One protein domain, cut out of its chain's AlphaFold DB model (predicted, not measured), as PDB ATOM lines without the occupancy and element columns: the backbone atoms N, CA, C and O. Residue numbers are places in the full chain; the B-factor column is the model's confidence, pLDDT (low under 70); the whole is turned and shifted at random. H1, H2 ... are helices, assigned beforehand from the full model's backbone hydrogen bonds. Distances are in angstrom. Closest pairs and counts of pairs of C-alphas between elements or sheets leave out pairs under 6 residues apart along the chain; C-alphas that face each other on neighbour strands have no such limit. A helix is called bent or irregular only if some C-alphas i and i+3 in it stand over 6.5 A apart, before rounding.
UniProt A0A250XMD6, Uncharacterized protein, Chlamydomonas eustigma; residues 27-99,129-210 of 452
ATOM      1  N   PRO A  27       7.737  -3.368  49.189       92.56
ATOM      2  CA  PRO A  27       8.808  -3.926  48.366       92.56
ATOM      3  C   PRO A  27       9.563  -2.810  47.648       92.56
ATOM      4  O   PRO A  27       8.951  -1.848  47.180       92.56
ATOM      5  N   THR A  28      10.882  -2.939  47.529       95.19
ATOM      6  CA  THR A  28      11.695  -1.997  46.751       95.19
ATOM      7  C   THR A  28      11.531  -2.243  45.247       95.19
ATOM      8  O   THR A  28      11.050  -3.294  44.816       95.19
ATOM      9  N   TYR A  29      11.982  -1.300  44.417       96.69
ATOM     10  CA  TYR A  29      12.030  -1.475  42.958       96.69
ATOM     11  C   TYR A  29      12.817  -2.735  42.541       96.69
ATOM     12  O   TYR A  29      12.399  -3.476  41.652       96.69
ATOM     13  N   ALA A  30      13.920  -3.031  43.233       96.25
ATOM     14  CA  ALA A  30      14.729  -4.221  42.985       96.25
ATOM     15  C   ALA A  30      14.048  -5.523  43.432       96.25
ATOM     16  O   ALA A  30      14.246  -6.557  42.795       96.25
ATOM     17  N   ASP A  31      13.240  -5.494  44.499       95.31
ATOM     18  CA  ASP A  31      12.469  -6.670  44.919       95.31
ATOM     19  C   ASP A  31      11.401  -7.026  43.877       95.31
ATOM     20  O   ASP A  31      11.247  -8.203  43.540       95.31
ATOM     21  N   LEU A  32      10.731  -6.022  43.295       96.19
ATOM     22  CA  LEU A  32       9.806  -6.240  42.178       96.19
ATOM     23  C   LEU A  32      10.534  -6.784  40.935       96.19
ATOM     24  O   LEU A  32      10.057  -7.742  40.322       96.19
ATOM     25  N   ALA A  33      11.714  -6.242  40.606       96.94
ATOM     26  CA  ALA A  33      12.546  -6.741  39.508       96.94
ATOM     27  C   ALA A  33      12.936  -8.216  39.698       96.94
ATOM     28  O   ALA A  33      12.835  -9.014  38.764       96.94
ATOM     29  N   LEU A  34      13.348  -8.591  40.915       95.81
ATOM     30  CA  LEU A  34      13.741  -9.958  41.264       95.81
ATOM     31  C   LEU A  34      12.568 -10.939  41.159       95.81
ATOM     32  O   LEU A  34      12.763 -12.086  40.758       95.81
ATOM     33  N   ALA A  35      11.363 -10.496  41.519       92.31
ATOM     34  CA  ALA A  35      10.165 -11.320  41.457       92.31
ATOM     35  C   ALA A  35       9.672 -11.529  40.015       92.31
ATOM     36  O   ALA A  35       9.304 -12.646  39.646       92.31
ATOM     37  N   LEU A  36       9.667 -10.474  39.190       94.81
ATOM     38  CA  LEU A  36       9.030 -10.513  37.872       94.81
ATOM     39  C   LEU A  36       9.979 -10.939  36.746       94.81
ATOM     40  O   LEU A  36       9.639 -11.821  35.955       94.81
ATOM     41  N   THR A  37      11.155 -10.321  36.639       97.00
ATOM     42  CA  THR A  37      11.998 -10.446  35.440       97.00
ATOM     43  C   THR A  37      12.498 -11.879  35.211       97.00
ATOM     44  O   THR A  37      12.306 -12.394  34.105       97.00
ATOM     45  N   PRO A  38      13.055 -12.595  36.214       96.19
ATOM     46  CA  PRO A  38      13.455 -13.992  36.037       96.19
ATOM     47  C   PRO A  38      12.285 -14.910  35.680       96.19
ATOM     48  O   PRO A  38      12.460 -15.859  34.913       96.19
ATOM     49  N   LEU A  39      11.094 -14.636  36.223       93.12
ATOM     50  CA  LEU A  39       9.895 -15.428  35.980       93.12
ATOM     51  C   LEU A  39       9.450 -15.316  34.517       93.12
ATOM     52  O   LEU A  39       9.323 -16.337  33.841       93.12
ATOM     53  N   GLN A  40       9.278 -14.088  34.013       95.75
ATOM     54  CA  GLN A  40       8.865 -13.854  32.622       95.75
ATOM     55  C   GLN A  40       9.899 -14.400  31.632       95.75
ATOM     56  O   GLN A  40       9.551 -15.076  30.661       95.75
ATOM     57  N   PHE A  41      11.183 -14.196  31.928       97.06
ATOM     58  CA  PHE A  41      12.277 -14.740  31.130       97.06
ATOM     59  C   PHE A  41      12.262 -16.280  31.088       97.06
ATOM     60  O   PHE A  41      12.362 -16.885  30.018       97.06
ATOM     61  N   THR A  42      12.046 -16.933  32.235       95.00
ATOM     62  CA  THR A  42      11.947 -18.399  32.327       95.00
ATOM     63  C   THR A  42      10.742 -18.941  31.558       95.00
ATOM     64  O   THR A  42      10.855 -19.982  30.902       95.00
ATOM     65  N   PHE A  43       9.592 -18.257  31.602       91.94
ATOM     66  CA  PHE A  43       8.422 -18.655  30.818       91.94
ATOM     67  C   PHE A  43       8.699 -18.610  29.319       91.94
ATOM     68  O   PHE A  43       8.388 -19.583  28.626       91.94
ATOM     69  N   ALA A  44       9.342 -17.547  28.834       94.31
ATOM     70  CA  ALA A  44       9.739 -17.448  27.436       94.31
ATOM     71  C   ALA A  44      10.660 -18.612  27.029       94.31
ATOM     72  O   ALA A  44      10.328 -19.359  26.109       94.31
ATOM     73  N   ILE A  45      11.745 -18.861  27.772       94.88
ATOM     74  CA  ILE A  45      12.693 -19.955  27.481       94.88
ATOM     75  C   ILE A  45      12.024 -21.329  27.517       94.88
ATOM     76  O   ILE A  45      12.330 -22.206  26.708       94.88
ATOM     77  N   THR A  46      11.110 -21.544  28.461       94.00
ATOM     78  CA  THR A  46      10.395 -22.820  28.566       94.00
ATOM     79  C   THR A  46       9.573 -23.081  27.308       94.00
ATOM     80  O   THR A  46       9.562 -24.207  26.815       94.00
ATOM     81  N   GLN A  47       8.925 -22.045  26.768       93.38
ATOM     82  CA  GLN A  47       8.132 -22.147  25.545       93.38
ATOM     83  C   GLN A  47       8.994 -22.289  24.288       93.38
ATOM     84  O   GLN A  47       8.563 -22.934  23.336       93.38
ATOM     85  N   MET A  48      10.222 -21.756  24.292       94.88
ATOM     86  CA  MET A  48      11.135 -21.886  23.152       94.88
ATOM     87  C   MET A  48      11.352 -23.342  22.766       94.88
ATOM     88  O   MET A  48      11.419 -23.633  21.582       94.88
ATOM     89  N   ARG A  49      11.391 -24.266  23.733       92.56
ATOM     90  CA  ARG A  49      11.628 -25.702  23.502       92.56
ATOM     91  C   ARG A  49      10.566 -26.396  22.645       92.56
ATOM     92  O   ARG A  49      10.784 -27.537  22.258       92.56
ATOM     93  N   TYR A  50       9.428 -25.749  22.403       93.50
ATOM     94  CA  TYR A  50       8.351 -26.279  21.568       93.50
ATOM     95  C   TYR A  50       8.418 -25.799  20.115       93.50
ATOM     96  O   TYR A  50       7.527 -26.137  19.346       93.50
ATOM     97  N   VAL A  51       9.428 -25.001  19.751       95.94
ATOM     98  CA  VAL A  51       9.700 -24.646  18.354       95.94
ATOM     99  C   VAL A  51      10.665 -25.674  17.771       95.94
ATOM    100  O   VAL A  51      11.779 -25.832  18.270       95.94
ATOM    101  N   ASP A  52      10.212 -26.361  16.732       97.62
ATOM    102  CA  ASP A  52      10.883 -27.450  16.026       97.62
ATOM    103  C   ASP A  52      10.579 -27.408  14.512       97.62
ATOM    104  O   ASP A  52       9.917 -26.491  14.015       97.62
ATOM    105  N   ASP A  53      11.062 -28.409  13.773       97.19
ATOM    106  CA  ASP A  53      10.909 -28.518  12.316       97.19
ATOM    107  C   ASP A  53       9.450 -28.708  11.852       97.19
ATOM    108  O   ASP A  53       9.141 -28.482  10.678       97.19
ATOM    109  N   GLU A  54       8.542 -29.086  12.756       97.19
ATOM    110  CA  GLU A  54       7.121 -29.328  12.469       97.19
ATOM    111  C   GLU A  54       6.224 -28.150  12.875       97.19
ATOM    112  O   GLU A  54       5.039 -28.098  12.515       97.19
ATOM    113  N   THR A  55       6.783 -27.180  13.598       97.44
ATOM    114  CA  THR A  55       6.051 -26.037  14.134       97.44
ATOM    115  C   THR A  55       5.388 -25.240  13.012       97.44
ATOM    116  O   THR A  55       6.014 -24.853  12.021       97.44
ATOM    117  N   GLN A  56       4.088 -24.996  13.164       97.12
ATOM    118  CA  GLN A  56       3.295 -24.196  12.232       97.12
ATOM    119  C   GLN A  56       3.311 -22.712  12.630       97.12
ATOM    120  O   GLN A  56       3.479 -22.424  13.818       97.12
ATOM    121  N   PRO A  57       3.076 -21.783  11.685       96.81
ATOM    122  CA  PRO A  57       2.992 -20.342  11.945       96.81
ATOM    123  C   PRO A  57       2.168 -19.941  13.185       96.81
ATOM    124  O   PRO A  57       2.652 -19.222  14.056       96.81
ATOM    125  N   ASP A  58       0.957 -20.477  13.360       95.75
ATOM    126  CA  ASP A  58       0.131 -20.179  14.545       95.75
ATOM    127  C   ASP A  58       0.715 -20.715  15.864       95.75
ATOM    128  O   ASP A  58       0.428 -20.197  16.948       95.75
ATOM    129  N   GLY A  59       1.558 -21.748  15.784       95.62
ATOM    130  CA  GLY A  59       2.163 -22.418  16.933       95.62
ATOM    131  C   GLY A  59       3.118 -21.528  17.727       95.62
ATOM    132  O   GLY A  59       3.293 -21.745  18.927       95.62
ATOM    133  N   VAL A  60       3.687 -20.484  17.113       97.56
ATOM    134  CA  VAL A  60       4.653 -19.596  17.783       97.56
ATOM    135  C   VAL A  60       4.021 -18.413  18.520       97.56
ATOM    136  O   VAL A  60       4.706 -17.740  19.293       97.56
ATOM    137  N   LYS A  61       2.711 -18.172  18.364       95.75
ATOM    138  CA  LYS A  61       2.020 -17.005  18.944       95.75
ATOM    139  C   LYS A  61       2.204 -16.886  20.461       95.75
ATOM    140  O   LYS A  61       2.478 -15.802  20.974       95.75
ATOM    141  N   SER A  62       2.077 -17.999  21.186       94.12
ATOM    142  CA  SER A  62       2.253 -18.028  22.648       94.12
ATOM    143  C   SER A  62       3.688 -17.681  23.054       94.12
ATOM    144  O   SER A  62       3.906 -16.875  23.958       94.12
ATOM    145  N   LEU A  63       4.683 -18.241  22.361       97.06
ATOM    146  CA  LEU A  63       6.088 -17.927  22.612       97.06
ATOM    147  C   LEU A  63       6.387 -16.448  22.338       97.06
ATOM    148  O   LEU A  63       6.977 -15.789  23.191       97.06
ATOM    149  N   ARG A  64       5.931 -15.910  21.201       97.38
ATOM    150  CA  ARG A  64       6.122 -14.496  20.845       97.38
ATOM    151  C   ARG A  64       5.553 -13.560  21.916       97.38
ATOM    152  O   ARG A  64       6.203 -12.586  22.286       97.38
ATOM    153  N   MET A  65       4.376 -13.879  22.457       95.56
ATOM    154  CA  MET A  65       3.791 -13.129  23.574       95.56
ATOM    155  C   MET A  65       4.631 -13.220  24.856       95.56
ATOM    156  O   MET A  65       4.816 -12.214  25.530       95.56
ATOM    157  N   ASN A  66       5.193 -14.384  25.186       96.06
ATOM    158  CA  ASN A  66       6.047 -14.513  26.373       96.06
ATOM    159  C   ASN A  66       7.398 -13.796  26.213       96.06
ATOM    160  O   ASN A  66       7.894 -13.222  27.180       96.06
ATOM    161  N   LEU A  67       7.980 -13.762  25.007       97.50
ATOM    162  CA  LEU A  67       9.161 -12.932  24.730       97.50
ATOM    163  C   LEU A  67       8.853 -11.445  24.895       97.50
ATOM    164  O   LEU A  67       9.680 -10.706  25.428       97.50
ATOM    165  N   LEU A  68       7.660 -11.014  24.476       96.50
ATOM    166  CA  LEU A  68       7.203  -9.646  24.690       96.50
ATOM    167  C   LEU A  68       7.190  -9.303  26.179       96.50
ATOM    168  O   LEU A  68       7.829  -8.333  26.569       96.50
ATOM    169  N   TYR A  69       6.553 -10.136  27.006       96.00
ATOM    170  CA  TYR A  69       6.503  -9.919  28.453       96.00
ATOM    171  C   TYR A  69       7.881  -9.958  29.112       96.00
ATOM    172  O   TYR A  69       8.165  -9.135  29.980       96.00
ATOM    173  N   ALA A  70       8.765 -10.864  28.684       97.69
ATOM    174  CA  ALA A  70      10.137 -10.906  29.177       97.69
ATOM    175  C   ALA A  70      10.887  -9.601  28.876       97.69
ATOM    176  O   ALA A  70      11.573  -9.069  29.750       97.69
ATOM    177  N   ARG A  71      10.734  -9.052  27.664       97.81
ATOM    178  CA  ARG A  71      11.415  -7.808  27.290       97.81
ATOM    179  C   ARG A  71      10.800  -6.580  27.958       97.81
ATOM    180  O   ARG A  71      11.538  -5.687  28.342       97.81
ATOM    181  N   GLU A  72       9.483  -6.553  28.152       97.25
ATOM    182  CA  GLU A  72       8.815  -5.484  28.899       97.25
ATOM    183  C   GLU A  72       9.235  -5.485  30.367       97.25
ATOM    184  O   GLU A  72       9.547  -4.427  30.896       97.25
ATOM    185  N   ALA A  73       9.333  -6.653  31.009       97.25
ATOM    186  CA  ALA A  73       9.853  -6.746  32.372       97.25
ATOM    187  C   ALA A  73      11.298  -6.219  32.465       97.25
ATOM    188  O   ALA A  73      11.622  -5.459  33.375       97.25
ATOM    189  N   ILE A  74      12.153  -6.560  31.494       98.06
ATOM    190  CA  ILE A  74      13.522  -6.028  31.407       98.06
ATOM    191  C   ILE A  74      13.527  -4.507  31.221       98.06
ATOM    192  O   ILE A  74      14.275  -3.820  31.915       98.06
ATOM    193  N   ASP A  75      12.698  -3.977  30.321       98.00
ATOM    194  CA  ASP A  75      12.618  -2.542  30.048       98.00
ATOM    195  C   ASP A  75      12.099  -1.763  31.267       98.00
ATOM    196  O   ASP A  75      12.666  -0.731  31.627       98.00
ATOM    197  N   ILE A  76      11.066  -2.282  31.939       98.06
ATOM    198  CA  ILE A  76      10.490  -1.707  33.162       98.06
ATOM    199  C   ILE A  76      11.512  -1.700  34.299       98.06
ATOM    200  O   ILE A  76      11.504  -0.756  35.084       98.06
ATOM    201  N   PHE A  77      12.398  -2.697  34.386       98.38
ATOM    202  CA  PHE A  77      13.382  -2.834  35.466       98.38
ATOM    203  C   PHE A  77      14.826  -2.523  35.065       98.38
ATOM    204  O   PHE A  77      15.759  -2.899  35.777       98.38
ATOM    205  N   ALA A  78      15.040  -1.808  33.959       97.56
ATOM    206  CA  ALA A  78      16.377  -1.572  33.416       97.56
ATOM    207  C   ALA A  78      17.346  -0.935  34.436       97.56
ATOM    208  O   ALA A  78      18.518  -1.316  34.503       97.56
ATOM    209  N   TYR A  79      16.854  -0.024  35.278       97.50
ATOM    210  CA  TYR A  79      17.641   0.654  36.316       97.50
ATOM    211  C   TYR A  79      18.082  -0.264  37.466       97.50
ATOM    212  O   TYR A  79      19.038   0.055  38.168       97.50
ATOM    213  N   ALA A  80      17.437  -1.418  37.667       97.50
ATOM    214  CA  ALA A  80      17.790  -2.335  38.751       97.50
ATOM    215  C   ALA A  80      19.081  -3.119  38.458       97.50
ATOM    216  O   ALA A  80      19.685  -3.685  39.371       97.50
ATOM    217  N   TYR A  81      19.508  -3.178  37.196       96.81
ATOM    218  CA  TYR A  81      20.604  -4.036  36.760       96.81
ATOM    219  C   TYR A  81      21.890  -3.248  36.479       96.81
ATOM    220  O   TYR A  81      21.839  -2.235  35.771       96.81
ATOM    221  N   PRO A  82      23.056  -3.725  36.962       93.25
ATOM    222  CA  PRO A  82      24.334  -3.063  36.733       93.25
ATOM    223  C   PRO A  82      24.689  -3.000  35.251       93.25
ATOM    224  O   PRO A  82      24.385  -3.916  34.483       93.25
ATOM    225  N   ARG A  83      25.439  -1.961  34.873       89.12
ATOM    226  CA  ARG A  83      26.113  -1.877  33.571       89.12
ATOM    227  C   ARG A  83      27.316  -2.818  33.556       89.12
ATOM    228  O   ARG A  83      28.460  -2.396  33.700       89.12
ATOM    229  N   GLN A  84      27.051  -4.116  33.474       79.31
ATOM    230  CA  GLN A  84      28.088  -5.135  33.522       79.31
ATOM    231  C   GLN A  84      28.618  -5.414  32.118       79.31
ATOM    232  O   GLN A  84      27.862  -5.801  31.227       79.31
ATOM    233  N   ASN A  85      29.932  -5.269  31.930       74.00
ATOM    234  CA  ASN A  85      30.582  -5.686  30.692       74.00
ATOM    235  C   ASN A  85      30.521  -7.220  30.583       74.00
ATOM    236  O   ASN A  85      30.880  -7.926  31.530       74.00
ATOM    237  N   VAL A  86      30.112  -7.743  29.422       63.78
ATOM    238  CA  VAL A  86      30.048  -9.193  29.141       63.78
ATOM    239  C   VAL A  86      31.352  -9.919  29.503       63.78
ATOM    240  O   VAL A  86      31.313 -11.035  30.023       63.78
ATOM    241  N   ILE A  87      32.517  -9.295  29.284       63.06
ATOM    242  CA  ILE A  87      33.821  -9.879  29.632       63.06
ATOM    243  C   ILE A  87      33.953 -10.061  31.146       63.06
ATOM    244  O   ILE A  87      34.427 -11.100  31.607       63.06
ATOM    245  N   GLU A  88      33.526  -9.073  31.929       69.06
ATOM    246  CA  GLU A  88      33.580  -9.129  33.389       69.06
ATOM    247  C   GLU A  88      32.584 -10.155  33.943       69.06
ATOM    248  O   GLU A  88      32.932 -10.937  34.829       69.06
ATOM    249  N   ALA A  89      31.373 -10.219  33.374       67.50
ATOM    250  CA  ALA A  89      30.390 -11.255  33.692       67.50
ATOM    251  C   ALA A  89      30.951 -12.659  33.451       67.50
ATOM    252  O   ALA A  89      30.898 -13.515  34.337       67.50
ATOM    253  N   LYS A  90      31.586 -12.873  32.292       65.00
ATOM    254  CA  LYS A  90      32.221 -14.147  31.948       65.00
ATOM    255  C   LYS A  90      33.378 -14.493  32.888       65.00
ATOM    256  O   LYS A  90      33.501 -15.647  33.289       65.00
ATOM    257  N   ARG A  91      34.212 -13.519  33.278       69.69
ATOM    258  CA  ARG A  91      35.296 -13.736  34.259       69.69
ATOM    259  C   ARG A  91      34.754 -14.182  35.615       69.69
ATOM    260  O   ARG A  91      35.230 -15.187  36.140       69.69
ATOM    261  N   LYS A  92      33.733 -13.489  36.132       70.38
ATOM    262  CA  LYS A  92      33.067 -13.833  37.398       70.38
ATOM    263  C   LYS A  92      32.443 -15.228  37.349       70.38
ATOM    264  O   LYS A  92      32.654 -16.017  38.264       70.38
ATOM    265  N   LEU A  93      31.748 -15.566  36.261       65.88
ATOM    266  CA  LEU A  93      31.106 -16.875  36.090       65.88
ATOM    267  C   LEU A  93      32.117 -18.030  36.036       65.88
ATOM    268  O   LEU A  93      31.863 -19.111  36.558       65.88
ATOM    269  N   LEU A  94      33.284 -17.793  35.439       71.12
ATOM    270  CA  LEU A  94      34.375 -18.766  35.375       71.12
ATOM    271  C   LEU A  94      35.220 -18.825  36.663       71.12
ATOM    272  O   LEU A  94      36.218 -19.545  36.694       71.12
ATOM    273  N   GLY A  95      34.847 -18.087  37.717       65.88
ATOM    274  CA  GLY A  95      35.555 -18.086  38.999       65.88
ATOM    275  C   GLY A  95      36.951 -17.460  38.942       65.88
ATOM    276  O   GLY A  95      37.802 -17.787  39.769       65.88
ATOM    277  N   TYR A  96      37.218 -16.583  37.968       65.38
ATOM    278  CA  TYR A  96      38.474 -15.838  37.925       65.38
ATOM    279  C   TYR A  96      38.444 -14.725  38.977       65.38
ATOM    280  O   TYR A  96      37.834 -13.681  38.763       65.38
ATOM    281  N   ASN A  97      39.124 -14.953  40.104       53.41
ATOM    282  CA  ASN A  97      39.450 -13.898  41.062       53.41
ATOM    283  C   ASN A  97      40.637 -13.077  40.536       53.41
ATOM    284  O   ASN A  97      41.667 -13.643  40.158       53.41
ATOM    285  N   ASP A  98      40.510 -11.749  40.558       53.72
ATOM    286  CA  ASP A  98      41.518 -10.791  40.072       53.72
ATOM    287  C   ASP A  98      42.837 -10.805  40.872       53.72
ATOM    288  O   ASP A  98      43.815 -10.171  40.475       53.72
ATOM    289  N   ASP A  99      42.918 -11.571  41.964       51.91
ATOM    290  CA  ASP A  99      44.040 -11.471  42.896       51.91
ATOM    291  C   ASP A  99      45.380 -11.990  42.358       51.91
ATOM    292  O   ASP A  99      46.411 -11.584  42.892       51.91
ATOM    293  N   THR A 129      32.611  -3.771  24.989       56.34
ATOM    294  CA  THR A 129      31.874  -2.886  25.928       56.34
ATOM    295  C   THR A 129      30.393  -3.183  26.134       56.34
ATOM    296  O   THR A 129      29.739  -2.412  26.834       56.34
ATOM    297  N   ASP A 130      29.836  -4.244  25.551       73.88
ATOM    298  CA  ASP A 130      28.381  -4.406  25.575       73.88
ATOM    299  C   ASP A 130      27.878  -4.666  27.005       73.88
ATOM    300  O   ASP A 130      28.381  -5.530  27.726       73.88
ATOM    301  N   ASP A 131      26.901  -3.865  27.419       90.31
ATOM    302  CA  ASP A 131      26.148  -4.023  28.660       90.31
ATOM    303  C   ASP A 131      25.294  -5.289  28.553       90.31
ATOM    304  O   ASP A 131      24.505  -5.428  27.615       90.31
ATOM    305  N   LEU A 132      25.450  -6.224  29.494       93.69
ATOM    306  CA  LEU A 132      24.762  -7.515  29.443       93.69
ATOM    307  C   LEU A 132      23.233  -7.374  29.363       93.69
ATOM    308  O   LEU A 132      22.606  -8.168  28.663       93.69
ATOM    309  N   LEU A 133      22.638  -6.349  29.987       95.44
ATOM    310  CA  LEU A 133      21.198  -6.091  29.872       95.44
ATOM    311  C   LEU A 133      20.801  -5.814  28.415       95.44
ATOM    312  O   LEU A 133      19.826  -6.375  27.921       95.44
ATOM    313  N   LEU A 134      21.586  -4.991  27.712       94.50
ATOM    314  CA  LEU A 134      21.332  -4.629  26.314       94.50
ATOM    315  C   LEU A 134      21.531  -5.815  25.371       94.50
ATOM    316  O   LEU A 134      20.802  -5.948  24.392       94.50
ATOM    317  N   VAL A 135      22.477  -6.706  25.678       94.81
ATOM    318  CA  VAL A 135      22.649  -7.951  24.916       94.81
ATOM    319  C   VAL A 135      21.418  -8.843  25.066       94.81
ATOM    320  O   VAL A 135      20.870  -9.273  24.055       94.81
ATOM    321  N   ILE A 136      20.949  -9.081  26.297       96.50
ATOM    322  CA  ILE A 136      19.731  -9.874  26.542       96.50
ATOM    323  C   ILE A 136      18.549  -9.244  25.802       96.50
ATOM    324  O   ILE A 136      17.785  -9.937  25.131       96.50
ATOM    325  N   ARG A 137      18.417  -7.917  25.896       96.62
ATOM    326  CA  ARG A 137      17.346  -7.160  25.254       96.62
ATOM    327  C   ARG A 137      17.356  -7.325  23.732       96.62
ATOM    328  O   ARG A 137      16.287  -7.556  23.172       96.62
ATOM    329  N   ARG A 138      18.532  -7.255  23.100       96.19
ATOM    330  CA  ARG A 138      18.721  -7.451  21.654       96.19
ATOM    331  C   ARG A 138      18.356  -8.869  21.215       96.19
ATOM    332  O   ARG A 138      17.623  -9.020  20.247       96.19
ATOM    333  N   ASP A 139      18.815  -9.885  21.941       97.31
ATOM    334  CA  ASP A 139      18.524 -11.288  21.617       97.31
ATOM    335  C   ASP A 139      17.012 -11.599  21.723       97.31
ATOM    336  O   ASP A 139      16.473 -12.398  20.951       97.31
ATOM    337  N   LEU A 140      16.307 -10.950  22.664       97.69
ATOM    338  CA  LEU A 140      14.845 -11.020  22.781       97.69
ATOM    339  C   LEU A 140      14.119 -10.256  21.661       97.69
ATOM    340  O   LEU A 140      13.078 -10.727  21.204       97.69
ATOM    341  N   ASP A 141      14.635  -9.100  21.225       97.12
ATOM    342  CA  ASP A 141      14.073  -8.355  20.086       97.12
ATOM    343  C   ASP A 141      14.172  -9.155  18.791       97.12
ATOM    344  O   ASP A 141      13.157  -9.315  18.117       97.12
ATOM    345  N   GLU A 142      15.341  -9.731  18.500       97.56
ATOM    346  CA  GLU A 142      15.544 -10.596  17.333       97.56
ATOM    347  C   GLU A 142      14.530 -11.750  17.324       97.56
ATOM    348  O   GLU A 142      13.883 -12.016  16.313       97.56
ATOM    349  N   GLY A 143      14.313 -12.385  18.478       97.94
ATOM    350  CA  GLY A 143      13.326 -13.454  18.609       97.94
ATOM    351  C   GLY A 143      11.895 -12.997  18.390       97.94
ATOM    352  O   GLY A 143      11.118 -13.671  17.715       97.94
ATOM    353  N   TYR A 144      11.532 -11.848  18.959       97.81
ATOM    354  CA  TYR A 144      10.200 -11.277  18.801       97.81
ATOM    355  C   TYR A 144       9.895 -10.904  17.340       97.81
ATOM    356  O   TYR A 144       8.750 -11.061  16.906       97.81
ATOM    357  N   GLU A 145      10.900 -10.420  16.607       97.19
ATOM    358  CA  GLU A 145      10.821 -10.094  15.180       97.19
ATOM    359  C   GLU A 145      10.720 -11.360  14.326       97.19
ATOM    360  O   GLU A 145       9.720 -11.542  13.640       97.19
ATOM    361  N   VAL A 146      11.669 -12.294  14.449       97.88
ATOM    362  CA  VAL A 146      11.705 -13.519  13.628       97.88
ATOM    363  C   VAL A 146      10.469 -14.399  13.843       97.88
ATOM    364  O   VAL A 146       9.911 -14.935  12.885       97.88
ATOM    365  N   LEU A 147       9.995 -14.545  15.085       97.88
ATOM    366  CA  LEU A 147       8.735 -15.252  15.352       97.88
ATOM    367  C   LEU A 147       7.520 -14.456  14.883       97.88
ATOM    368  O   LEU A 147       6.477 -15.050  14.629       97.88
ATOM    369  N   GLY A 148       7.628 -13.130  14.808       96.44
ATOM    370  CA  GLY A 148       6.590 -12.282  14.248       96.44
ATOM    371  C   GLY A 148       6.406 -12.524  12.765       96.44
ATOM    372  O   GLY A 148       5.308 -12.899  12.372       96.44
ATOM    373  N   ASP A 149       7.491 -12.438  12.002       95.19
ATOM    374  CA  ASP A 149       7.494 -12.731  10.569       95.19
ATOM    375  C   ASP A 149       6.924 -14.131  10.297       95.19
ATOM    376  O   ASP A 149       6.091 -14.315   9.413       95.19
ATOM    377  N   PHE A 150       7.333 -15.131  11.089       97.12
ATOM    378  CA  PHE A 150       6.825 -16.493  10.931       97.12
ATOM    379  C   PHE A 150       5.343 -16.628  11.299       97.12
ATOM    380  O   PHE A 150       4.600 -17.309  10.595       97.12
ATOM    381  N   GLN A 151       4.892 -15.982  12.378       96.38
ATOM    382  CA  GLN A 151       3.484 -15.981  12.784       96.38
ATOM    383  C   GLN A 151       2.595 -15.296  11.739       96.38
ATOM    384  O   GLN A 151       1.463 -15.728  11.527       96.38
ATOM    385  N   ASP A 152       3.091 -14.246  11.087       94.50
ATOM    386  CA  ASP A 152       2.336 -13.477  10.099       94.50
ATOM    387  C   ASP A 152       1.992 -14.316   8.847       94.50
ATOM    388  O   ASP A 152       1.059 -13.971   8.120       94.50
ATOM    389  N   LEU A 153       2.630 -15.483   8.654       93.75
ATOM    390  CA  LEU A 153       2.226 -16.481   7.653       93.75
ATOM    391  C   LEU A 153       0.863 -17.139   7.942       93.75
ATOM    392  O   LEU A 153       0.239 -17.688   7.037       93.75
ATOM    393  N   ALA A 154       0.388 -17.099   9.190       93.25
ATOM    394  CA  ALA A 154      -0.947 -17.572   9.565       93.25
ATOM    395  C   ALA A 154      -2.047 -16.517   9.354       93.25
ATOM    396  O   ALA A 154      -3.201 -16.726   9.741       93.25
ATOM    397  N   HIS A 155      -1.704 -15.344   8.820       91.38
ATOM    398  CA  HIS A 155      -2.633 -14.230   8.742       91.38
ATOM    399  C   HIS A 155      -3.796 -14.533   7.786       91.38
ATOM    400  O   HIS A 155      -3.604 -14.743   6.595       91.38
ATOM    401  N   SER A 156      -5.032 -14.483   8.288       90.62
ATOM    402  CA  SER A 156      -6.229 -14.901   7.540       90.62
ATOM    403  C   SER A 156      -6.536 -14.073   6.291       90.62
ATOM    404  O   SER A 156      -7.330 -14.500   5.461       90.62
ATOM    405  N   LEU A 157      -5.974 -12.866   6.194       86.75
ATOM    406  CA  LEU A 157      -6.184 -11.966   5.057       86.75
ATOM    407  C   LEU A 157      -5.125 -12.118   3.966       86.75
ATOM    408  O   LEU A 157      -5.168 -11.343   3.021       86.75
ATOM    409  N   VAL A 158      -4.161 -13.029   4.108       87.69
ATOM    410  CA  VAL A 158      -3.028 -13.165   3.189       87.69
ATOM    411  C   VAL A 158      -2.747 -14.645   2.917       87.69
ATOM    412  O   VAL A 158      -2.845 -15.480   3.811       87.69
ATOM    413  N   HIS A 159      -2.385 -14.972   1.677       86.94
ATOM    414  CA  HIS A 159      -1.936 -16.306   1.292       86.94
ATOM    415  C   HIS A 159      -0.431 -16.298   1.023       86.94
ATOM    416  O   HIS A 159       0.058 -15.448   0.284       86.94
ATOM    417  N   TYR A 160       0.274 -17.262   1.612       88.81
ATOM    418  CA  TYR A 160       1.720 -17.431   1.479       88.81
ATOM    419  C   TYR A 160       2.061 -18.762   0.816       88.81
ATOM    420  O   TYR A 160       1.282 -19.720   0.887       88.81
ATOM    421  N   GLU A 161       3.244 -18.831   0.213       90.62
ATOM    422  CA  GLU A 161       3.753 -20.051  -0.402       90.62
ATOM    423  C   GLU A 161       4.331 -21.001   0.657       90.62
ATOM    424  O   GLU A 161       4.852 -20.591   1.697       90.62
ATOM    425  N   VAL A 162       4.301 -22.309   0.384       91.19
ATOM    426  CA  VAL A 162       4.843 -23.330   1.309       91.19
ATOM    427  C   VAL A 162       6.336 -23.108   1.584       91.19
ATOM    428  O   VAL A 162       6.802 -23.327   2.702       91.19
ATOM    429  N   SER A 163       7.082 -22.619   0.592       93.50
ATOM    430  CA  SER A 163       8.504 -22.296   0.740       93.50
ATOM    431  C   SER A 163       8.770 -21.183   1.757       93.50
ATOM    432  O   SER A 163       9.815 -21.202   2.409       93.50
ATOM    433  N   ASP A 164       7.839 -20.239   1.933       93.25
ATOM    434  CA  ASP A 164       7.987 -19.151   2.907       93.25
ATOM    435  C   ASP A 164       7.912 -19.694   4.335       93.25
ATOM    436  O   ASP A 164       8.680 -19.285   5.208       93.25
ATOM    437  N   VAL A 165       7.036 -20.681   4.552       94.50
ATOM    438  CA  VAL A 165       6.896 -21.380   5.834       94.50
ATOM    439  C   VAL A 165       8.202 -22.072   6.211       94.50
ATOM    440  O   VAL A 165       8.681 -21.900   7.331       94.50
ATOM    441  N   GLU A 166       8.803 -22.829   5.292       95.50
ATOM    442  CA  GLU A 166      10.071 -23.526   5.544       95.50
ATOM    443  C   GLU A 166      11.216 -22.540   5.813       95.50
ATOM    444  O   GLU A 166      11.980 -22.709   6.769       95.50
ATOM    445  N   LEU A 167      11.303 -21.472   5.013       96.19
ATOM    446  CA  LEU A 167      12.326 -20.444   5.162       96.19
ATOM    447  C   LEU A 167      12.223 -19.735   6.517       96.19
ATOM    448  O   LEU A 167      13.218 -19.656   7.241       96.19
ATOM    449  N   LEU A 168      11.049 -19.218   6.881       96.56
ATOM    450  CA  LEU A 168      10.882 -18.474   8.131       96.56
ATOM    451  C   LEU A 168      10.979 -19.386   9.361       96.56
ATOM    452  O   LEU A 168      11.618 -18.992  10.338       96.56
ATOM    453  N   ARG A 169      10.502 -20.638   9.288       97.69
ATOM    454  CA  ARG A 169      10.737 -21.636  10.346       97.69
ATOM    455  C   ARG A 169      12.229 -21.863  10.575       97.69
ATOM    456  O   ARG A 169      12.679 -21.853  11.720       97.69
ATOM    457  N   SER A 170      13.014 -22.009   9.505       97.62
ATOM    458  CA  SER A 170      14.464 -22.206   9.627       97.62
ATOM    459  C   SER A 170      15.154 -21.034  10.339       97.62
ATOM    460  O   SER A 170      16.035 -21.254  11.171       97.62
ATOM    461  N   LYS A 171      14.698 -19.791  10.110       97.75
ATOM    462  CA  LYS A 171      15.191 -18.611  10.837       97.75
ATOM    463  C   LYS A 171      14.843 -18.676  12.323       97.75
ATOM    464  O   LYS A 171      15.712 -18.394  13.147       97.75
ATOM    465  N   CYS A 172      13.620 -19.087  12.677       98.06
ATOM    466  CA  CYS A 172      13.230 -19.279  14.078       98.06
ATOM    467  C   CYS A 172      14.140 -20.292  14.785       98.06
ATOM    468  O   CYS A 172      14.552 -20.050  15.917       98.06
ATOM    469  N   LEU A 173      14.482 -21.400  14.122       97.94
ATOM    470  CA  LEU A 173      15.344 -22.446  14.682       97.94
ATOM    471  C   LEU A 173      16.796 -21.978  14.852       97.94
ATOM    472  O   LEU A 173      17.411 -22.233  15.887       97.94
ATOM    473  N   VAL A 174      17.329 -21.233  13.879       97.56
ATOM    474  CA  VAL A 174      18.667 -20.625  13.977       97.56
ATOM    475  C   VAL A 174      18.728 -19.625  15.132       97.56
ATOM    476  O   VAL A 174      19.635 -19.708  15.964       97.56
ATOM    477  N   TRP A 175      17.742 -18.726  15.233       97.88
ATOM    478  CA  TRP A 175      17.640 -17.792  16.356       97.88
ATOM    479  C   TRP A 175      17.550 -18.536  17.693       97.88
ATOM    480  O   TRP A 175      18.297 -18.226  18.619       97.88
ATOM    481  N   GLN A 176      16.688 -19.552  17.800       97.62
ATOM    482  CA  GLN A 176      16.519 -20.345  19.020       97.62
ATOM    483  C   GLN A 176      17.851 -20.969  19.464       97.62
ATOM    484  O   GLN A 176      18.214 -20.880  20.640       97.62
ATOM    485  N   GLN A 177      18.605 -21.557  18.530       96.88
ATOM    486  CA  GLN A 177      19.918 -22.133  18.808       96.88
ATOM    487  C   GLN A 177      20.915 -21.069  19.293       96.88
ATOM    488  O   GLN A 177      21.593 -21.279  20.302       96.88
ATOM    489  N   HIS A 178      20.991 -19.926  18.606       96.38
ATOM    490  CA  HIS A 178      21.865 -18.810  18.981       96.38
ATOM    491  C   HIS A 178      21.514 -18.243  20.361       96.38
ATOM    492  O   HIS A 178      22.400 -18.027  21.189       96.38
ATOM    493  N   PHE A 179      20.223 -18.057  20.641       96.69
ATOM    494  CA  PHE A 179      19.730 -17.543  21.913       96.69
ATOM    495  C   PHE A 179      20.139 -18.452  23.076       96.69
ATOM    496  O   PHE A 179      20.670 -17.971  24.076       96.69
ATOM    497  N   VAL A 180      19.947 -19.772  22.947       96.12
ATOM    498  CA  VAL A 180      20.335 -20.743  23.986       96.12
ATOM    499  C   VAL A 180      21.846 -20.714  24.225       96.12
ATOM    500  O   VAL A 180      22.282 -20.648  25.375       96.12
ATOM    501  N   GLN A 181      22.645 -20.687  23.156       94.00
ATOM    502  CA  GLN A 181      24.104 -20.589  23.260       94.00
ATOM    503  C   GLN A 181      24.542 -19.305  23.977       94.00
ATOM    504  O   GLN A 181      25.379 -19.360  24.881       94.00
ATOM    505  N   ASN A 182      23.970 -18.155  23.614       93.56
ATOM    506  CA  ASN A 182      24.267 -16.874  24.252       93.56
ATOM    507  C   ASN A 182      23.850 -16.860  25.725       93.56
ATOM    508  O   ASN A 182      24.627 -16.426  26.579       93.56
ATOM    509  N   MET A 183      22.657 -17.373  26.024       94.75
ATOM    510  CA  MET A 183      22.112 -17.454  27.375       94.75
ATOM    511  C   MET A 183      23.038 -18.228  28.313       94.75
ATOM    512  O   MET A 183      23.345 -17.746  29.408       94.75
ATOM    513  N   GLU A 184      23.509 -19.398  27.881       91.75
ATOM    514  CA  GLU A 184      24.443 -20.225  28.646       91.75
ATOM    515  C   GLU A 184      25.827 -19.576  28.740       91.75
ATOM    516  O   GLU A 184      26.378 -19.436  29.833       91.75
ATOM    517  N   ALA A 185      26.380 -19.121  27.611       89.38
ATOM    518  CA  ALA A 185      27.738 -18.584  27.550       89.38
ATOM    519  C   ALA A 185      27.917 -17.270  28.328       89.38
ATOM    520  O   ALA A 185      29.025 -16.975  28.788       89.38
ATOM    521  N   ARG A 186      26.852 -16.468  28.451       91.06
ATOM    522  CA  ARG A 186      26.872 -15.143  29.093       91.06
ATOM    523  C   ARG A 186      26.182 -15.119  30.460       91.06
ATOM    524  O   ARG A 186      26.297 -14.122  31.166       91.06
ATOM    525  N   GLY A 187      25.502 -16.198  30.854       93.12
ATOM    526  CA  GLY A 187      24.891 -16.336  32.177       93.12
ATOM    527  C   GLY A 187      23.656 -15.459  32.401       93.12
ATOM    528  O   GLY A 187      23.519 -14.882  33.480       93.12
ATOM    529  N   TYR A 188      22.752 -15.365  31.414       95.62
ATOM    530  CA  TYR A 188      21.568 -14.485  31.473       95.62
ATOM    531  C   TYR A 188      20.727 -14.696  32.741       95.62
ATOM    532  O   TYR A 188      20.386 -13.731  33.418       95.62
ATOM    533  N   ASN A 189      20.462 -15.952  33.118       94.94
ATOM    534  CA  ASN A 189      19.667 -16.268  34.310       94.94
ATOM    535  C   ASN A 189      20.294 -15.725  35.601       94.94
ATOM    536  O   ASN A 189      19.597 -15.124  36.413       94.94
ATOM    537  N   ASN A 190      21.608 -15.890  35.770       94.00
ATOM    538  CA  ASN A 190      22.310 -15.416  36.965       94.00
ATOM    539  C   ASN A 190      22.259 -13.887  37.060       94.00
ATOM    540  O   ASN A 190      22.063 -13.337  38.141       94.00
ATOM    541  N   PHE A 191      22.407 -13.209  35.920       95.81
ATOM    542  CA  PHE A 191      22.323 -11.755  35.844       95.81
ATOM    543  C   PHE A 191      20.921 -11.244  36.197       95.81
ATOM    544  O   PHE A 191      20.783 -10.397  37.076       95.81
ATOM    545  N   LEU A 192      19.872 -11.803  35.582       96.12
ATOM    546  CA  LEU A 192      18.491 -11.365  35.817       96.12
ATOM    547  C   LEU A 192      18.000 -11.660  37.245       96.12
ATOM    548  O   LEU A 192      17.141 -10.940  37.749       96.12
ATOM    549  N   GLN A 193      18.575 -12.663  37.917       96.31
ATOM    550  CA  GLN A 193      18.336 -12.976  39.335       96.31
ATOM    551  C   GLN A 193      19.130 -12.097  40.315       96.31
ATOM    552  O   GLN A 193      19.017 -12.281  41.527       96.31
ATOM    553  N   SER A 194      19.931 -11.152  39.819       96.12
ATOM    554  CA  SER A 194      20.810 -10.315  40.644       96.12
ATOM    555  C   SER A 194      20.555  -8.805  40.476       96.12
ATOM    556  O   SER A 194      21.518  -8.059  40.268       96.12
ATOM    557  N   PRO A 195      19.301  -8.306  40.552       96.69
ATOM    558  CA  PRO A 195      19.066  -6.868  40.606       96.69
ATOM    559  C   PRO A 195      19.686  -6.272  41.879       96.69
ATOM    560  O   PRO A 195      19.736  -6.897  42.942       96.69
ATOM    561  N   SER A 196      20.167  -5.039  41.778       94.38
ATOM    562  CA  SER A 196      20.805  -4.322  42.876       94.38
ATOM    563  C   SER A 196      19.769  -3.737  43.826       94.38
ATOM    564  O   SER A 196      19.061  -2.795  43.485       94.38
ATOM    565  N   LYS A 197      19.724  -4.258  45.056       91.06
ATOM    566  CA  LYS A 197      18.776  -3.803  46.086       91.06
ATOM    567  C   LYS A 197      19.003  -2.370  46.567       91.06
ATOM    568  O   LYS A 197      18.057  -1.710  46.965       91.06
ATOM    569  N   ASN A 198      20.248  -1.898  46.530       89.31
ATOM    570  CA  ASN A 198      20.653  -0.658  47.200       89.31
ATOM    571  C   ASN A 198      21.059   0.454  46.225       89.31
ATOM    572  O   ASN A 198      21.591   1.476  46.652       89.31
ATOM    573  N   HIS A 199      20.913   0.233  44.917       93.75
ATOM    574  CA  HIS A 199      21.397   1.174  43.915       93.75
ATOM    575  C   HIS A 199      20.636   1.019  42.602       93.75
ATOM    576  O   HIS A 199      20.536  -0.100  42.092       93.75
ATOM    577  N   LEU A 200      20.165   2.145  42.067       95.69
ATOM    578  CA  LEU A 200      19.626   2.277  40.718       95.69
ATOM    579  C   LEU A 200      20.744   2.775  39.799       95.69
ATOM    580  O   LEU A 200      21.426   3.744  40.126       95.69
ATOM    581  N   TYR A 201      20.952   2.094  38.677       95.38
ATOM    582  CA  TYR A 201      22.013   2.419  37.731       95.38
ATOM    583  C   TYR A 201      21.497   3.343  36.640       95.38
ATOM    584  O   TYR A 201      20.647   2.938  35.845       95.38
ATOM    585  N   ASP A 202      22.090   4.528  36.539       92.19
ATOM    586  CA  ASP A 202      21.804   5.448  35.444       92.19
ATOM    587  C   ASP A 202      22.127   4.828  34.085       92.19
ATOM    588  O   ASP A 202      23.172   4.189  33.873       92.19
ATOM    589  N   ARG A 203      21.232   5.066  33.127       92.75
ATOM    590  CA  ARG A 203      21.355   4.587  31.752       92.75
ATOM    591  C   ARG A 203      21.168   5.741  30.772       92.75
ATOM    592  O   ARG A 203      20.280   6.568  30.957       92.75
ATOM    593  N   PRO A 204      21.982   5.817  29.705       91.88
ATOM    594  CA  PRO A 204      21.724   6.752  28.620       91.88
ATOM    595  C   PRO A 204      20.334   6.518  28.026       91.88
ATOM    596  O   PRO A 204      19.949   5.379  27.787       91.88
ATOM    597  N   HIS A 205      19.629   7.590  27.671       91.00
ATOM    598  CA  HIS A 205      18.286   7.516  27.085       91.00
ATOM    599  C   HIS A 205      18.190   6.590  25.855       91.00
ATOM    600  O   HIS A 205      17.180   5.932  25.636       91.00
ATOM    601  N   LYS A 206      19.249   6.498  25.039       91.81
ATOM    602  CA  LYS A 206      19.309   5.591  23.874       91.81
ATOM    603  C   LYS A 206      19.350   4.096  24.235       91.81
ATOM    604  O   LYS A 206      19.062   3.272  23.376       91.81
ATOM    605  N   ASP A 207      19.739   3.779  25.466       93.00
ATOM    606  CA  ASP A 207      19.847   2.421  26.004       93.00
ATOM    607  C   ASP A 207      18.554   2.032  26.757       93.00
ATOM    608  O   ASP A 207      18.437   0.916  27.258       93.00
ATOM    609  N   LEU A 208      17.588   2.955  26.853       94.88
ATOM    610  CA  LEU A 208      16.287   2.758  27.481       94.88
ATOM    611  C   LEU A 208      15.194   2.591  26.428       94.88
ATOM    612  O   LEU A 208      15.234   3.156  25.333       94.88
ATOM    613  N   SER A 209      14.170   1.830  26.792       95.12
ATOM    614  CA  SER A 209      13.000   1.635  25.947       95.12
ATOM    615  C   SER A 209      12.194   2.921  25.827       95.12
ATOM    616  O   SER A 209      11.692   3.439  26.826       95.12
ATOM    617  N   ARG A 210      11.969   3.375  24.589       93.62
ATOM    618  CA  ARG A 210      11.067   4.499  24.262       93.62
ATOM    619  C   ARG A 210       9.595   4.245  24.597       93.62
ATOM    620  O   ARG A 210       8.745   5.053  24.262       93.62
TER     621      ARG A 210
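AT A GLANCE: This is residues 27 to 99 and 129 to 210 of the 452 residues of an uncharacterized protein of Chlamydomonas eustigma (UniProt A0A250XMD6). Two long helical hairpins, H4 with H5 and H1 with H2, lie side by side along an elongated body, joined where H4 packs on H2. At the end of the body where H5 ends, the short H6 packs on H1 and the small H3 packs on the last two residues of H5. The printed part has 155 residues with six named helices, H1 to H6 in order along the chain, and no named strand; the class is all helix. The whole is compact, with a radius of gyration of the C-alphas of 17.2 A, and spans 58 by 33 by 26 A.

IN THESE COORDINATES: H5, the longest helix, holds residues 162 to 186 and measures 36.4 A, from C-alpha 162 at (4.843, -23.330, 1.309) to C-alpha 186 at (26.872, -15.143, 29.093). H4 holds residues 132 to 152 and measures 30.2 A. H2, residues 57 to 76, measures 29.2 A, and H1, residues 29 to 48, measures 28.5 A from C-alpha 29 at (12.030, -1.475, 42.958). H3 is residues 86 to 93, and H6 is residues 188 to 192. H2 is irregular, with C-alphas 59 and 62 7.2 A apart, and has a kink of 27 degrees near residue 64; H1 is only just irregular, with C-alphas 35 and 38 6.9 A apart.

HOW THE PARTS SIT: H5 and H4 form a hairpin and touch at a shallow tilt of 15 degrees, opposite ways; their closest C-alphas are Leu 168 and Phe 150, 5.3 A. H4 touches H2 at a shallow tilt of 27 degrees, opposite ways, closest at the C-alphas of Gln 151 and Pro 57, 4.5 A. H2 and H1 form the other hairpin and touch at a shallow tilt of 18 degrees, opposite ways, closest at the C-alphas of Ala 70 and Gln 40, 4.7 A. H1 and H4 are apart. H6 touches residues 34 to 38 of H1 alone, closest at the C-alphas of Leu 192 and Pro 38, 5.7 A. H3 touches residues 185 to 186 of H5 alone, at a steep tilt of 57 degrees, closest at the C-alphas of Lys 90 and Arg 186, 6.1 A. Every O i to N i+4 pair is within hydrogen-bond range in H3, H4, H5 and H6; in H1 14 of 16 are, and in H2 13 of 16.

THE WHOLE: The C-alphas farthest apart, those of Asp 99 and Leu 157, are 62.9 A apart. Residues 100 to 128 are not printed, and C-alphas 99 and 129 are 22.6 A apart across the cut. Of the links printed whole, H5 to H6 is tight and the others are short. Residues 193 to 210 hold no named element. Mean pLDDT of the printed part is 91.7; residues 86 to 91, 93, 95 to 99 and 129 are under 70.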